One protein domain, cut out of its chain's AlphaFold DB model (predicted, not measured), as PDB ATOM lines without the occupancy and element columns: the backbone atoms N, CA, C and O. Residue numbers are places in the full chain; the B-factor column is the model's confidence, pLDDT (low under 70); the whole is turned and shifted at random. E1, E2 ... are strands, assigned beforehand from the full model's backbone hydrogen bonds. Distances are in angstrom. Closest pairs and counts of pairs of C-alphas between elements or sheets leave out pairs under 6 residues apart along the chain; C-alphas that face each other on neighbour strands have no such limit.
ATOM      1  N   ASN A   2     -23.174  14.807  32.389       60.78
ATOM      2  CA  ASN A   2     -22.419  13.554  32.418       60.78
ATOM      3  C   ASN A   2     -21.083  13.804  33.120       60.78
ATOM      4  O   ASN A   2     -20.284  14.614  32.662       60.78
ATOM      5  N   GLY A   3     -20.865  13.140  34.252       57.72
ATOM      6  CA  GLY A   3     -19.668  13.339  35.063       57.72
ATOM      7  C   GLY A   3     -18.392  12.714  34.521       57.72
ATOM      8  O   GLY A   3     -17.325  13.001  35.042       57.72
ATOM      9  N   GLY A   4     -18.481  11.870  33.494       66.62
ATOM     10  CA  GLY A   4     -17.346  11.103  32.993       66.62
ATOM     11  C   GLY A   4     -16.460  11.820  31.976       66.62
ATOM     12  O   GLY A   4     -16.887  12.759  31.311       66.62
ATOM     13  N   LEU A   5     -15.225  11.327  31.830       73.31
ATOM     14  CA  LEU A   5     -14.360  11.581  30.680       73.31
ATOM     15  C   LEU A   5     -15.142  11.366  29.397       73.31
ATOM     16  O   LEU A   5     -15.782  10.329  29.235       73.31
ATOM     17  N   PHE A   6     -15.050  12.335  28.500       77.56
ATOM     18  CA  PHE A   6     -15.693  12.289  27.204       77.56
ATOM     19  C   PHE A   6     -14.661  11.914  26.148       77.56
ATOM     20  O   PHE A   6     -13.637  12.577  26.031       77.56
ATOM     21  N   CYS A   7     -14.923  10.859  25.385       77.75
ATOM     22  CA  CYS A   7     -14.157  10.543  24.185       77.75
ATOM     23  C   CYS A   7     -14.924  11.052  22.968       77.75
ATOM     24  O   CYS A   7     -16.074  10.652  22.747       77.75
ATOM     25  N   ASP A   8     -14.301  11.954  22.215       79.25
ATOM     26  CA  ASP A   8     -14.883  12.504  21.000       79.25
ATOM     27  C   ASP A   8     -14.661  11.590  19.782       79.25
ATOM     28  O   ASP A   8     -13.970  10.571  19.831       79.25
ATOM     29  N   LYS A   9     -15.248  11.966  18.641       80.81
ATOM     30  CA  LYS A   9     -15.137  11.202  17.386       80.81
ATOM     31  C   LYS A   9     -13.713  11.142  16.818       80.81
ATOM     32  O   LYS A   9     -13.460  10.311  15.952       80.81
ATOM     33  N   SER A  10     -12.809  12.014  17.268       83.75
ATOM     34  CA  SER A  10     -11.392  11.985  16.887       83.75
ATOM     35  C   SER A  10     -10.577  11.000  17.734       83.75
ATOM     36  O   SER A  10      -9.411  10.761  17.434       83.75
ATOM     37  N   GLY A  11     -11.187  10.406  18.768       78.56
ATOM     38  CA  GLY A  11     -10.500   9.574  19.753       78.56
ATOM     39  C   GLY A  11      -9.800  10.388  20.841       78.56
ATOM     40  O   GLY A  11      -8.998   9.834  21.593       78.56
ATOM     41  N   SER A  12     -10.081  11.690  20.935       81.75
ATOM     42  CA  SER A  12      -9.504  12.556  21.960       81.75
ATOM     43  C   SER A  12     -10.346  12.503  23.229       81.75
ATOM     44  O   SER A  12     -11.571  12.634  23.200       81.75
ATOM     45  N   ILE A  13      -9.672  12.318  24.363       79.12
ATOM     46  CA  ILE A  13     -10.301  12.245  25.680       79.12
ATOM     47  C   ILE A  13     -10.275  13.633  26.314       79.12
ATOM     48  O   ILE A  13      -9.205  14.207  26.512       79.12
ATOM     49  N   SER A  14     -11.440  14.153  26.692       81.69
ATOM     50  CA  SER A  14     -11.572  15.412  27.412       81.69
ATOM     51  C   SER A  14     -12.134  15.208  28.815       81.69
ATOM     52  O   SER A  14     -12.982  14.354  29.095       81.69
ATOM     53  N   LYS A  15     -11.610  16.019  29.732       80.94
ATOM     54  CA  LYS A  15     -12.016  16.036  31.128       80.94
ATOM     55  C   LYS A  15     -13.090  17.106  31.318       80.94
ATOM     56  O   LYS A  15     -12.778  18.282  31.130       80.94
ATOM     57  N   PRO A  16     -14.315  16.750  31.745       73.88
ATOM     58  CA  PRO A  16     -15.397  17.727  31.894       73.88
ATOM     59  C   PRO A  16     -15.118  18.769  32.990       73.88
ATOM     60  O   PRO A  16     -15.640  19.877  32.933       73.88
ATOM     61  N   PHE A  17     -14.264  18.439  33.967       79.50
ATOM     62  CA  PHE A  17     -13.866  19.330  35.059       79.50
ATOM     63  C   PHE A  17     -12.332  19.453  35.108       79.50
ATOM     64  O   PHE A  17     -11.697  18.790  35.930       79.50
ATOM     65  N   PRO A  18     -11.703  20.276  34.243       82.69
ATOM     66  CA  PRO A  18     -10.244  20.341  34.093       82.69
ATOM     67  C   PRO A  18      -9.498  20.500  35.425       82.69
ATOM     68  O   PRO A  18      -8.529  19.785  35.686       82.69
ATOM     69  N   ASN A  19     -10.047  21.335  36.308       86.25
ATOM     70  CA  ASN A  19      -9.438  21.731  37.580       86.25
ATOM     71  C   ASN A  19      -9.744  20.789  38.762       86.25
ATOM     72  O   ASN A  19      -9.227  21.013  39.852       86.25
ATOM     73  N   LYS A  20     -10.587  19.757  38.602       79.19
ATOM     74  CA  LYS A  20     -10.914  18.815  39.693       79.19
ATOM     75  C   LYS A  20     -10.093  17.535  39.579       79.19
ATOM     76  O   LYS A  20      -9.974  17.028  38.473       79.19
ATOM     77  N   PRO A  21      -9.535  16.962  40.652       80.69
ATOM     78  CA  PRO A  21      -8.827  15.687  40.551       80.69
ATOM     79  C   PRO A  21      -9.779  14.562  40.115       80.69
ATOM     80  O   PRO A  21     -10.983  14.643  40.343       80.69
ATOM     81  N   TYR A  22      -9.239  13.503  39.505       74.75
ATOM     82  CA  TYR A  22     -10.029  12.312  39.181       74.75
ATOM     83  C   TYR A  22     -10.484  11.561  40.425       74.75
ATOM     84  O   TYR A  22     -11.475  10.867  40.380       74.75
ATOM     85  N   CYS A  23      -9.791  11.667  41.550       75.56
ATOM     86  CA  CYS A  23     -10.226  10.999  42.767       75.56
ATOM     87  C   CYS A  23     -10.029  11.934  43.942       75.56
ATOM     88  O   CYS A  23      -9.082  12.722  43.950       75.56
ATOM     89  N   VAL A  24     -10.897  11.805  44.932       79.31
ATOM     90  CA  VAL A  24     -10.758  12.485  46.219       79.31
ATOM     91  C   VAL A  24     -10.839  11.459  47.330       79.31
ATOM     92  O   VAL A  24     -11.426  10.393  47.146       79.31
ATOM     93  N   ASP A  25     -10.281  11.785  48.483       79.94
ATOM     94  CA  ASP A  25     -10.439  10.947  49.662       79.94
ATOM     95  C   ASP A  25     -11.861  11.072  50.219       79.94
ATOM     96  O   ASP A  25     -12.490  12.136  50.168       79.94
ATOM     97  N   GLY A  26     -12.390   9.958  50.718       81.44
ATOM     98  CA  GLY A  26     -13.650   9.939  51.446       81.44
ATOM     99  C   GLY A  26     -13.538  10.594  52.814       81.44
ATOM    100  O   GLY A  26     -12.459  10.952  53.277       81.44
ATOM    101  N   SER A  27     -14.672  10.727  53.492       86.12
ATOM    102  CA  SER A  27     -14.724  11.281  54.846       86.12
ATOM    103  C   SER A  27     -14.226  10.316  55.923       86.12
ATOM    104  O   SER A  27     -13.847  10.757  57.001       86.12
ATOM    105  N   GLY A  28     -14.258   9.007  55.657       83.31
ATOM    106  CA  GLY A  28     -13.853   7.983  56.623       83.31
ATOM    107  C   GLY A  28     -14.891   7.775  57.716       83.31
ATOM    108  O   GLY A  28     -14.573   7.290  58.790       83.31
ATOM    109  N   ALA A  29     -16.137   8.178  57.464       85.69
ATOM    110  CA  ALA A  29     -17.198   8.150  58.463       85.69
ATOM    111  C   ALA A  29     -17.852   6.768  58.644       85.69
ATOM    112  O   ALA A  29     -18.545   6.548  59.632       85.69
ATOM    113  N   VAL A  30     -17.698   5.860  57.674       87.00
ATOM    114  CA  VAL A  30     -18.425   4.581  57.631       87.00
ATOM    115  C   VAL A  30     -17.489   3.458  57.217       87.00
ATOM    116  O   VAL A  30     -16.967   3.482  56.103       87.00
ATOM    117  N   GLY A  31     -17.322   2.462  58.076       87.19
ATOM    118  CA  GLY A  31     -16.736   1.166  57.750       87.19
ATOM    119  C   GLY A  31     -17.729   0.042  58.010       87.19
ATOM    120  O   GLY A  31     -18.657   0.200  58.796       87.19
ATOM    121  N   VAL A  32     -17.548  -1.082  57.332       88.12
ATOM    122  CA  VAL A  32     -18.414  -2.258  57.397       88.12
ATOM    123  C   VAL A  32     -17.621  -3.422  57.960       88.12
ATOM    124  O   VAL A  32     -16.563  -3.746  57.435       88.12
ATOM    125  N   GLN A  33     -18.179  -4.067  58.979       92.69
ATOM    126  CA  GLN A  33     -17.811  -5.392  59.448       92.69
ATOM    127  C   GLN A  33     -18.782  -6.408  58.843       92.69
ATOM    128  O   GLN A  33     -19.993  -6.326  59.062       92.69
ATOM    129  N   ASN A  34     -18.254  -7.362  58.090       87.88
ATOM    130  CA  ASN A  34     -19.002  -8.456  57.502       87.88
ATOM    131  C   ASN A  34     -18.991  -9.669  58.438       87.88
ATOM    132  O   ASN A  34     -17.930 -10.176  58.793       87.88
ATOM    133  N   ASN A  35     -20.180 -10.144  58.813       91.50
ATOM    134  CA  ASN A  35     -20.352 -11.368  59.599       91.50
ATOM    135  C   ASN A  35     -21.048 -12.486  58.801       91.50
ATOM    136  O   ASN A  35     -21.295 -13.562  59.339       91.50
ATOM    137  N   ALA A  36     -21.313 -12.275  57.506       85.88
ATOM    138  CA  ALA A  36     -22.108 -13.168  56.664       85.88
ATOM    139  C   ALA A  36     -21.348 -14.428  56.180       85.88
ATOM    140  O   ALA A  36     -21.790 -15.122  55.260       85.88
ATOM    141  N   GLY A  37     -20.173 -14.717  56.756       85.06
ATOM    142  CA  GLY A  37     -19.347 -15.903  56.480       85.06
ATOM    143  C   GLY A  37     -18.756 -15.992  55.065       85.06
ATOM    144  O   GLY A  37     -18.098 -16.976  54.731       85.06
ATOM    145  N   SER A  38     -19.005 -14.998  54.210       86.06
ATOM    146  CA  SER A  38     -18.455 -14.877  52.857       86.06
ATOM    147  C   SER A  38     -18.615 -13.447  52.339       86.06
ATOM    148  O   SER A  38     -19.397 -12.674  52.890       86.06
ATOM    149  N   ALA A  39     -17.876 -13.105  51.283       83.62
ATOM    150  CA  ALA A  39     -17.796 -11.747  50.759       83.62
ATOM    151  C   ALA A  39     -19.155 -11.117  50.406       83.62
ATOM    152  O   ALA A  39     -19.975 -11.717  49.702       83.62
ATOM    153  N   VAL A  40     -19.325  -9.860  50.820       84.44
ATOM    154  CA  VAL A  40     -20.455  -8.976  50.487       84.44
ATOM    155  C   VAL A  40     -19.928  -7.799  49.663       84.44
ATOM    156  O   VAL A  40     -18.808  -7.341  49.884       84.44
ATOM    157  N   ALA A  41     -20.715  -7.288  48.713       86.31
ATOM    158  CA  ALA A  41     -20.354  -6.078  47.969       86.31
ATOM    159  C   ALA A  41     -21.279  -4.907  48.299       86.31
ATOM    160  O   ALA A  41     -22.494  -5.016  48.175       86.31
ATOM    161  N   PHE A  42     -20.693  -3.763  48.636       86.19
ATOM    162  CA  PHE A  42     -21.396  -2.493  48.816       86.19
ATOM    163  C   PHE A  42     -21.138  -1.614  47.593       86.19
ATOM    164  O   PHE A  42     -20.043  -1.081  47.424       86.19
ATOM    165  N   CYS A  43     -22.127  -1.478  46.716       85.19
ATOM    166  CA  CYS A  43     -22.018  -0.704  45.486       85.19
ATOM    167  C   CYS A  43     -22.471   0.741  45.702       85.19
ATOM    168  O   CYS A  43     -23.653   0.997  45.918       85.19
ATOM    169  N   GLN A  44     -21.541   1.686  45.605       84.00
ATOM    170  CA  GLN A  44     -21.802   3.119  45.703       84.00
ATOM    171  C   GLN A  44     -22.391   3.676  44.397       84.00
ATOM    172  O   GLN A  44     -22.041   3.247  43.291       84.00
ATOM    173  N   THR A  45     -23.248   4.689  44.531       81.06
ATOM    174  CA  THR A  45     -23.715   5.550  43.435       81.06
ATOM    175  C   THR A  45     -22.567   6.240  42.680       81.06
ATOM    176  O   THR A  45     -21.672   6.842  43.273       81.06
ATOM    177  N   VAL A  46     -22.631   6.215  41.349       78.50
ATOM    178  CA  VAL A  46     -21.700   6.886  40.433       78.50
ATOM    179  C   VAL A  46     -21.980   8.392  40.411       78.50
ATOM    180  O   VAL A  46     -22.927   8.846  39.764       78.50
ATOM    181  N   LEU A  47     -21.120   9.172  41.077       77.12
ATOM    182  CA  LEU A  47     -21.171  10.637  41.100       77.12
ATOM    183  C   LEU A  47     -19.793  11.262  40.828       77.12
ATOM    184  O   LEU A  47     -18.803  10.812  41.415       77.12
ATOM    185  N   PRO A  48     -19.718  12.339  40.022       74.25
ATOM    186  CA  PRO A  48     -20.732  12.790  39.063       74.25
ATOM    187  C   PRO A  48     -21.021  11.722  37.997       74.25
ATOM    188  O   PRO A  48     -20.109  11.043  37.536       74.25
ATOM    189  N   GLY A  49     -22.263  11.578  37.536       74.50
ATOM    190  CA  GLY A  49     -22.560  10.535  36.556       74.50
ATOM    191  C   GLY A  49     -24.038  10.281  36.326       74.50
ATOM    192  O   GLY A  49     -24.846  11.201  36.372       74.50
ATOM    193  N   ASN A  50     -24.354   9.022  36.036       74.06
ATOM    194  CA  ASN A  50     -25.706   8.532  35.776       74.06
ATOM    195  C   ASN A  50     -26.449   8.093  37.046       74.06
ATOM    196  O   ASN A  50     -27.550   7.573  36.932       74.06
ATOM    197  N   GLU A  51     -25.835   8.254  38.221       75.12
ATOM    198  CA  GLU A  51     -26.422   7.907  39.520       75.12
ATOM    199  C   GLU A  51     -26.756   6.414  39.697       75.12
ATOM    200  O   GLU A  51     -27.431   6.018  40.648       75.12
ATOM    201  N   ASN A  52     -26.208   5.547  38.843       78.19
ATOM    202  CA  ASN A  52     -26.324   4.104  39.029       78.19
ATOM    203  C   ASN A  52     -25.391   3.637  40.156       78.19
ATOM    204  O   ASN A  52     -24.318   4.201  40.368       78.19
ATOM    205  N   MET A  53     -25.763   2.574  40.869       78.19
ATOM    206  CA  MET A  53     -24.995   2.028  41.998       78.19
ATOM    207  C   MET A  53     -24.007   0.958  41.514       78.19
ATOM    208  O   MET A  53     -24.277  -0.236  41.612       78.19
ATOM    209  N   LEU A  54     -22.886   1.390  40.923       75.94
ATOM    210  CA  LEU A  54     -21.976   0.520  40.155       75.94
ATOM    211  C   LEU A  54     -20.528   0.484  40.663       75.94
ATOM    212  O   LEU A  54     -19.709  -0.195  40.050       75.94
ATOM    213  N   ILE A  55     -20.178   1.208  41.730       77.06
ATOM    214  CA  ILE A  55     -18.798   1.251  42.252       77.06
ATOM    215  C   ILE A  55     -18.701   0.310  43.465       77.06
ATOM    216  O   ILE A  55     -19.119   0.706  44.554       77.06
ATOM    217  N   PRO A  56     -18.213  -0.938  43.317       79.25
ATOM    218  CA  PRO A  56     -18.243  -1.918  44.396       79.25
ATOM    219  C   PRO A  56     -17.117  -1.700  45.412       79.25
ATOM    220  O   PRO A  56     -15.955  -1.537  45.047       79.25
ATOM    221  N   THR A  57     -17.455  -1.805  46.695       81.81
ATOM    222  CA  THR A  57     -16.520  -2.139  47.774       81.81
ATOM    223  C   THR A  57     -16.724  -3.607  48.129       81.81
ATOM    224  O   THR A  57     -17.806  -3.983  48.578       81.81
ATOM    225  N   HIS A  58     -15.709  -4.438  47.895       84.44
ATOM    226  CA  HIS A  58     -15.697  -5.846  48.306       84.44
ATOM    227  C   HIS A  58     -15.325  -5.934  49.788       84.44
ATOM    228  O   HIS A  58     -14.319  -5.357  50.194       84.44
ATOM    229  N   VAL A  59     -16.124  -6.646  50.585       84.69
ATOM    230  CA  VAL A  59     -15.938  -6.767  52.037       84.69
ATOM    231  C   VAL A  59     -15.864  -8.242  52.419       84.69
ATOM    232  O   VAL A  59     -16.890  -8.921  52.446       84.69
ATOM    233  N   ASP A  60     -14.656  -8.735  52.702       85.50
ATOM    234  CA  ASP A  60     -14.453 -10.082  53.255       85.50
ATOM    235  C   ASP A  60     -14.736 -10.087  54.761       85.50
ATOM    236  O   ASP A  60     -15.747 -10.647  55.167       85.50
ATOM    237  N   ASP A  61     -13.921  -9.378  55.551       86.19
ATOM    238  CA  ASP A  61     -14.109  -9.218  57.002       86.19
ATOM    239  C   ASP A  61     -14.451  -7.773  57.364       86.19
ATOM    240  O   ASP A  61     -15.497  -7.494  57.940       86.19
ATOM    241  N   TRP A  62     -13.585  -6.827  56.998       88.69
ATOM    242  CA  TRP A  62     -13.807  -5.408  57.245       88.69
ATOM    243  C   TRP A  62     -13.371  -4.566  56.053       88.69
ATOM    244  O   TRP A  62     -12.340  -4.838  55.435       88.69
ATOM    245  N   ALA A  63     -14.130  -3.514  55.747       84.44
ATOM    246  CA  ALA A  63     -13.723  -2.496  54.788       84.44
ATOM    247  C   ALA A  63     -14.319  -1.128  55.129       84.44
ATOM    248  O   ALA A  63     -15.495  -1.008  55.467       84.44
ATOM    249  N   GLN A  64     -13.536  -0.068  54.946       84.38
ATOM    250  CA  GLN A  64     -14.058   1.296  54.919       84.38
ATOM    251  C   GLN A  64     -14.966   1.469  53.694       84.38
ATOM    252  O   GLN A  64     -14.615   0.984  52.626       84.38
ATOM    253  N   LEU A  65     -16.066   2.216  53.775       84.25
ATOM    254  CA  LEU A  65     -16.803   2.659  52.587       84.25
ATOM    255  C   LEU A  65     -16.304   4.024  52.106       84.25
ATOM    256  O   LEU A  65     -15.921   4.899  52.885       84.25
ATOM    257  N   ALA A  66     -16.344   4.219  50.793       82.25
ATOM    258  CA  ALA A  66     -16.042   5.489  50.156       82.25
ATOM    259  C   ALA A  66     -17.209   6.475  50.341       82.25
ATOM    260  O   ALA A  66     -18.145   6.524  49.545       82.25
ATOM    261  N   VAL A  67     -17.180   7.246  51.429       86.00
ATOM    262  CA  VAL A  67     -18.218   8.239  51.753       86.00
ATOM    263  C   VAL A  67     -17.792   9.621  51.239       86.00
ATOM    264  O   VAL A  67     -16.803  10.156  51.743       86.00
ATOM    265  N   PRO A  68     -18.480  10.231  50.254       83.81
ATOM    266  CA  PRO A  68     -18.179  11.593  49.813       83.81
ATOM    267  C   PRO A  68     -18.370  12.619  50.932       83.81
ATOM    268  O   PRO A  68     -19.317  12.548  51.713       83.81
ATOM    269  N   ASN A  69     -17.509  13.637  50.953       85.06
ATOM    270  CA  ASN A  69     -17.784  14.866  51.693       85.06
ATOM    271  C   ASN A  69     -18.909  15.663  50.995       85.06
ATOM    272  O   ASN A  69     -18.993  15.609  49.765       85.06
ATOM    273  N   PRO A  70     -19.714  16.475  51.711       87.19
ATOM    274  CA  PRO A  70     -20.746  17.311  51.085       87.19
ATOM    275  C   PRO A  70     -20.203  18.247  49.991       87.19
ATOM    276  O   PRO A  70     -20.891  18.568  49.030       87.19
ATOM    277  N   SER A  71     -18.931  18.641  50.073       86.06
ATOM    278  CA  SER A  71     -18.268  19.460  49.051       86.06
ATOM    279  C   SER A  71     -17.907  18.715  47.752       86.06
ATOM    280  O   SER A  71     -17.443  19.351  46.803       86.06
ATOM    281  N   TYR A  72     -18.093  17.390  47.678       82.44
ATOM    282  CA  TYR A  72     -17.681  16.574  46.531       82.44
ATOM    283  C   TYR A  72     -18.537  16.834  45.285       82.44
ATOM    284  O   TYR A  72     -18.020  17.284  44.256       82.44
ATOM    285  N   TRP A  73     -19.842  16.558  45.376       80.50
ATOM    286  CA  TRP A  73     -20.773  16.693  44.260       80.50
ATOM    287  C   TRP A  73     -22.200  16.965  44.743       80.50
ATOM    288  O   TRP A  73     -22.768  16.154  45.464       80.50
ATOM    289  N   CYS A  74     -22.766  18.112  44.345       83.50
ATOM    290  CA  CYS A  74     -24.148  18.532  44.630       83.50
ATOM    291  C   CYS A  74     -24.607  18.422  46.102       83.50
ATOM    292  O   CYS A  74     -25.809  18.413  46.355       83.50
ATOM    293  N   SER A  75     -23.683  18.334  47.068       83.88
ATOM    294  CA  SER A  75     -23.994  18.087  48.483       83.88
ATOM    295  C   SER A  75     -24.922  16.887  48.718       83.88
ATOM    296  O   SER A  75     -25.719  16.892  49.653       83.88
ATOM    297  N   THR A  76     -24.840  15.859  47.866       76.62
ATOM    298  CA  THR A  76     -25.715  14.681  47.932       76.62
ATOM    299  C   THR A  76     -25.252  13.679  48.986       76.62
ATOM    300  O   THR A  76     -24.053  13.525  49.229       76.62
ATOM    301  N   ALA A  77     -26.203  12.942  49.562       75.25
ATOM    302  CA  ALA A  77     -25.922  11.830  50.461       75.25
ATOM    303  C   ALA A  77     -25.211  10.660  49.750       75.25
ATOM    304  O   ALA A  77     -25.303  10.488  48.532       75.25
ATOM    305  N   ALA A  78     -24.503   9.844  50.534       82.12
ATOM    306  CA  ALA A  78     -23.895   8.604  50.070       82.12
ATOM    307  C   ALA A  78     -24.942   7.480  50.072       82.12
ATOM    308  O   ALA A  78     -25.492   7.159  51.124       82.12
ATOM    309  N   HIS A  79     -25.209   6.876  48.913       84.81
ATOM    310  CA  HIS A  79     -26.116   5.732  48.790       84.81
ATOM    311  C   HIS A  79     -25.348   4.483  48.355       84.81
ATOM    312  O   HIS A  79     -24.462   4.553  47.496       84.81
ATOM    313  N   TYR A  80     -25.722   3.345  48.944       84.88
ATOM    314  CA  TYR A  80     -25.114   2.045  48.679       84.88
ATOM    315  C   TYR A  80     -26.194   0.992  48.436       84.88
ATOM    316  O   TYR A  80     -27.146   0.891  49.210       84.88
ATOM    317  N   TYR A  81     -26.019   0.184  47.393       87.81
ATOM    318  CA  TYR A  81     -26.738  -1.077  47.223       87.81
ATOM    319  C   TYR A  81     -25.883  -2.223  47.753       87.81
ATOM    320  O   TYR A  81     -24.687  -2.276  47.466       87.81
ATOM    321  N   ILE A  82     -26.480  -3.141  48.510       88.56
ATOM    322  CA  ILE A  82     -25.758  -4.260  49.115       88.56
ATOM    323  C   ILE A  82     -26.058  -5.527  48.322       88.56
ATOM    324  O   ILE A  82     -27.190  -6.002  48.281       88.56
ATOM    325  N   ASN A  83     -25.018  -6.079  47.709       85.38
ATOM    326  CA  ASN A  83     -25.029  -7.384  47.073       85.38
ATOM    327  C   ASN A  83     -24.677  -8.442  48.130       85.38
ATOM    328  O   ASN A  83     -23.533  -8.450  48.597       85.38
ATOM    329  N   PRO A  84     -25.615  -9.329  48.503       83.94
ATOM    330  CA  PRO A  84     -25.388 -10.335  49.536       83.94
ATOM    331  C   PRO A  84     -24.353 -11.392  49.105       83.94
ATOM    332  O   PRO A  84     -23.972 -11.463  47.927       83.94
ATOM    333  N   PRO A  85     -23.939 -12.267  50.040       82.94
ATOM    334  CA  PRO A  85     -23.148 -13.453  49.741       82.94
ATOM    335  C   PRO A  85     -23.579 -14.217  48.487       82.94
ATOM    336  O   PRO A  85     -24.764 -14.397  48.210       82.94
ATOM    337  N   GLY A  86     -22.603 -14.720  47.730       72.56
ATOM    338  CA  GLY A  86     -22.852 -15.546  46.544       72.56
ATOM    339  C   GLY A  86     -23.239 -14.771  45.280       72.56
ATOM    340  O   GLY A  86     -23.164 -15.340  44.192       72.56
ATOM    341  N   PHE A  87     -23.545 -13.474  45.379       66.31
ATOM    342  CA  PHE A  87     -23.740 -12.614  44.208       66.31
ATOM    343  C   PHE A  87     -22.409 -12.272  43.510       66.31
ATOM    344  O   PHE A  87     -22.364 -12.048  42.304       66.31
ATOM    345  N   LEU A  88     -21.301 -12.317  44.258       56.84
ATOM    346  CA  LEU A  88     -19.932 -12.129  43.760       56.84
ATOM    347  C   LEU A  88     -19.286 -13.413  43.210       56.84
ATOM    348  O   LEU A  88     -18.092 -13.414  42.908       56.84
ATOM    349  N   LYS A  89     -20.025 -14.528  43.096       44.50
ATOM    350  CA  LYS A  89     -19.460 -15.821  42.677       44.50
ATOM    351  C   LYS A  89     -19.040 -15.757  41.203       44.50
ATOM    352  O   LYS A  89     -19.814 -16.067  40.300       44.50
ATOM    353  N   VAL A  90     -17.789 -15.367  40.959       43.47
ATOM    354  CA  VAL A  90     -17.126 -15.487  39.660       43.47
ATOM    355  C   VAL A  90     -17.142 -16.969  39.293       43.47
ATOM    356  O   VAL A  90     -16.428 -17.773  39.891       43.47
ATOM    357  N   SER A 124     -18.477   8.651  23.797       53.25
ATOM    358  CA  SER A 124     -18.442   7.709  24.923       53.25
ATOM    359  C   SER A 124     -18.083   8.429  26.219       53.25
ATOM    360  O   SER A 124     -17.236   9.320  26.210       53.25
ATOM    361  N   TYR A 125     -18.717   8.035  27.329       49.12
ATOM    362  CA  TYR A 125     -18.448   8.579  28.661       49.12
ATOM    363  C   TYR A 125     -17.924   7.483  29.591       49.12
ATOM    364  O   TYR A 125     -18.527   6.416  29.684       49.12
ATOM    365  N   ALA A 126     -16.843   7.754  30.317       52.16
ATOM    366  CA  ALA A 126     -16.342   6.887  31.386       52.16
ATOM    367  C   ALA A 126     -16.171   7.718  32.654       52.16
ATOM    368  O   ALA A 126     -15.556   8.771  32.576       52.16
ATOM    369  N   ASN A 127     -16.696   7.305  33.810       52.78
ATOM    370  CA  ASN A 127     -16.530   8.084  35.040       52.78
ATOM    371  C   ASN A 127     -15.239   7.703  35.788       52.78
ATOM    372  O   ASN A 127     -15.242   6.680  36.468       52.78
ATOM    373  N   PRO A 128     -14.145   8.492  35.711       52.22
ATOM    374  CA  PRO A 128     -12.973   8.266  36.550       52.22
ATOM    375  C   PRO A 128     -13.146   8.862  37.951       52.22
ATOM    376  O   PRO A 128     -12.255   8.673  38.773       52.22
ATOM    377  N   TYR A 129     -14.220   9.627  38.197       53.50
ATOM    378  CA  TYR A 129     -14.455  10.319  39.453       53.50
ATOM    379  C   TYR A 129     -15.015   9.369  40.493       53.50
ATOM    380  O   TYR A 129     -16.167   8.940  40.405       53.50
ATOM    381  N   TYR A 130     -14.182   9.045  41.475       62.94
ATOM    382  CA  TYR A 130     -14.588   8.249  42.619       62.94
ATOM    383  C   TYR A 130     -13.964   8.768  43.909       62.94
ATOM    384  O   TYR A 130     -12.901   9.398  43.935       62.94
ATOM    385  N   VAL A 131     -14.675   8.480  44.989       57.66
ATOM    386  CA  VAL A 131     -14.225   8.710  46.352       57.66
ATOM    387  C   VAL A 131     -13.394   7.498  46.773       57.66
ATOM    388  O   VAL A 131     -13.801   6.363  46.550       57.66
ATOM    389  N   LYS A 132     -12.207   7.723  47.329       62.59
ATOM    390  CA  LYS A 132     -11.295   6.675  47.804       62.59
ATOM    391  C   LYS A 132     -11.503   6.390  49.284       62.59
ATOM    392  O   LYS A 132     -11.969   7.251  50.021       62.59
ATOM    393  N   HIS A 133     -11.109   5.197  49.715       62.44
ATOM    394  CA  HIS A 133     -11.089   4.800  51.122       62.44
ATOM    395  C   HIS A 133     -10.026   5.610  51.886       62.44
ATOM    396  O   HIS A 133      -8.837   5.452  51.604       62.44
ATOM    397  N   PRO A 134     -10.409   6.461  52.848       51.28
ATOM    398  CA  PRO A 134      -9.477   7.304  53.593       51.28
ATOM    399  C   PRO A 134      -8.944   6.574  54.837       51.28
ATOM    400  O   PRO A 134      -9.117   7.043  55.953       51.28
ATOM    401  N   GLY A 135      -8.336   5.396  54.674       51.31
ATOM    402  CA  GLY A 135      -7.812   4.632  55.818       51.31
ATOM    403  C   GLY A 135      -8.867   4.306  56.898       51.31
ATOM    404  O   GLY A 135     -10.064   4.482  56.666       51.31
ATOM    405  N   PRO A 136      -8.459   3.754  58.055       42.41
ATOM    406  CA  PRO A 136      -9.397   3.160  59.003       42.41
ATOM    407  C   PRO A 136     -10.016   4.204  59.932       42.41
ATOM    408  O   PRO A 136      -9.275   4.786  60.715       42.41
ATOM    409  N   ASN A 137     -11.343   4.401  59.892       40.97
ATOM    410  CA  ASN A 137     -12.142   4.954  61.000       40.97
ATOM    411  C   ASN A 137     -13.653   4.606  60.864       40.97
ATOM    412  O   ASN A 137     -14.230   4.670  59.783       40.97
ATOM    413  N   PHE A 138     -14.301   4.309  62.003       42.94
ATOM    414  CA  PHE A 138     -15.741   4.015  62.211       42.94
ATOM    415  C   PHE A 138     -16.308   2.671  61.697       42.94
ATOM    416  O   PHE A 138     -15.951   2.182  60.631       42.94
ATOM    417  N   HIS A 139     -17.212   2.056  62.483       42.94
ATOM    418  CA  HIS A 139     -17.681   0.667  62.322       42.94
ATOM    419  C   HIS A 139     -19.217   0.558  62.222       42.94
ATOM    420  O   HIS A 139     -19.935   1.154  63.022       42.94
ATOM    421  N   PHE A 140     -19.707  -0.280  61.307       44.84
ATOM    422  CA  PHE A 140     -21.089  -0.753  61.195       44.84
ATOM    423  C   PHE A 140     -21.085  -2.276  61.036       44.84
ATOM    424  O   PHE A 140     -20.300  -2.804  60.254       44.84
ATOM    425  N   ASN A 141     -21.968  -2.986  61.738       40.00
ATOM    426  CA  ASN A 141     -22.084  -4.442  61.630       40.00
ATOM    427  C   ASN A 141     -23.137  -4.818  60.585       40.00
ATOM    428  O   ASN A 141     -24.294  -4.418  60.712       40.00
ATOM    429  N   TYR A 142     -22.746  -5.605  59.583       43.66
ATOM    430  CA  TYR A 142     -23.664  -6.282  58.672       43.66
ATOM    431  C   TYR A 142     -23.813  -7.745  59.120       43.66
ATOM    432  O   TYR A 142     -22.805  -8.409  59.391       43.66
ATOM    433  N   LEU A 143     -25.063  -8.193  59.288       44.44
ATOM    434  CA  LEU A 143     -25.446  -9.518  59.802       44.44
ATOM    435  C   LEU A 143     -25.571 -10.545  58.674       44.44
ATOM    436  O   LEU A 143     -26.176 -10.199  57.634       44.44
TER     437      LEU A 143
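This is residues 2 to 90 and 124 to 143 of the 143 residues of an uncharacterized protein of Glarea lozoyensis (strain ATCC 74030 / MF5533) (UniProt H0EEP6). With little regular structure, this elongated domain has the strand pair E1 and E8 at one end, E2 beside E9 in the middle, and two small sheets, antiparallel E5-E4-E7 and mixed E6-E3-E10, toward the other end. The 109 printed residues have no named helix and ten strands, E1 to E10 in order; it is all strand, with 39 residues in named elements. It is only just compact, close to loose: radius of gyration of the C-alphas 15.4 A, spans 49 by 32 by 20 A.

E1, residues 5 to 7, is antiparallel to E8, residues 124 to 126; N 5 and O 126 are 2.7 A apart, within hydrogen-bond range. E2, residues 23 to 25, is parallel to E9, residues 130 to 132, with N 132 and O 24 at 2.8 A. E3, residues 31 to 34, is parallel to E10, residues 140 to 142, with N 33 and O 140 at 2.8 A, and antiparallel to E6, residues 62 to 64, with N 63 and O 32 at 3.0 A. E4, residues 40 to 45, forms a hairpin with E5, residues 53 to 59, with N 42 and O 57 at 2.9 A, and is antiparallel to E7, residues 80 to 83, with N 43 and O 81 at 2.8 A.

E4 measures 16.5 A and E5 16.1 A from first to last C-alpha. E1 begins at C-alpha 5 (-14.360, 11.581, 30.680); E10 ends at C-alpha 142 (-23.664, -6.282, 58.672).

The farthest C-alphas, Ser 10 and Leu 143, are 50.0 A apart. Residues 91 to 123 are not printed; C-alphas 90 and 124 are 27.5 A apart. Links E1 to E2 and E6 to E7 are long. pLDDT is under 70 at residues 2 to 4, 87 to 90 and 124 to 143.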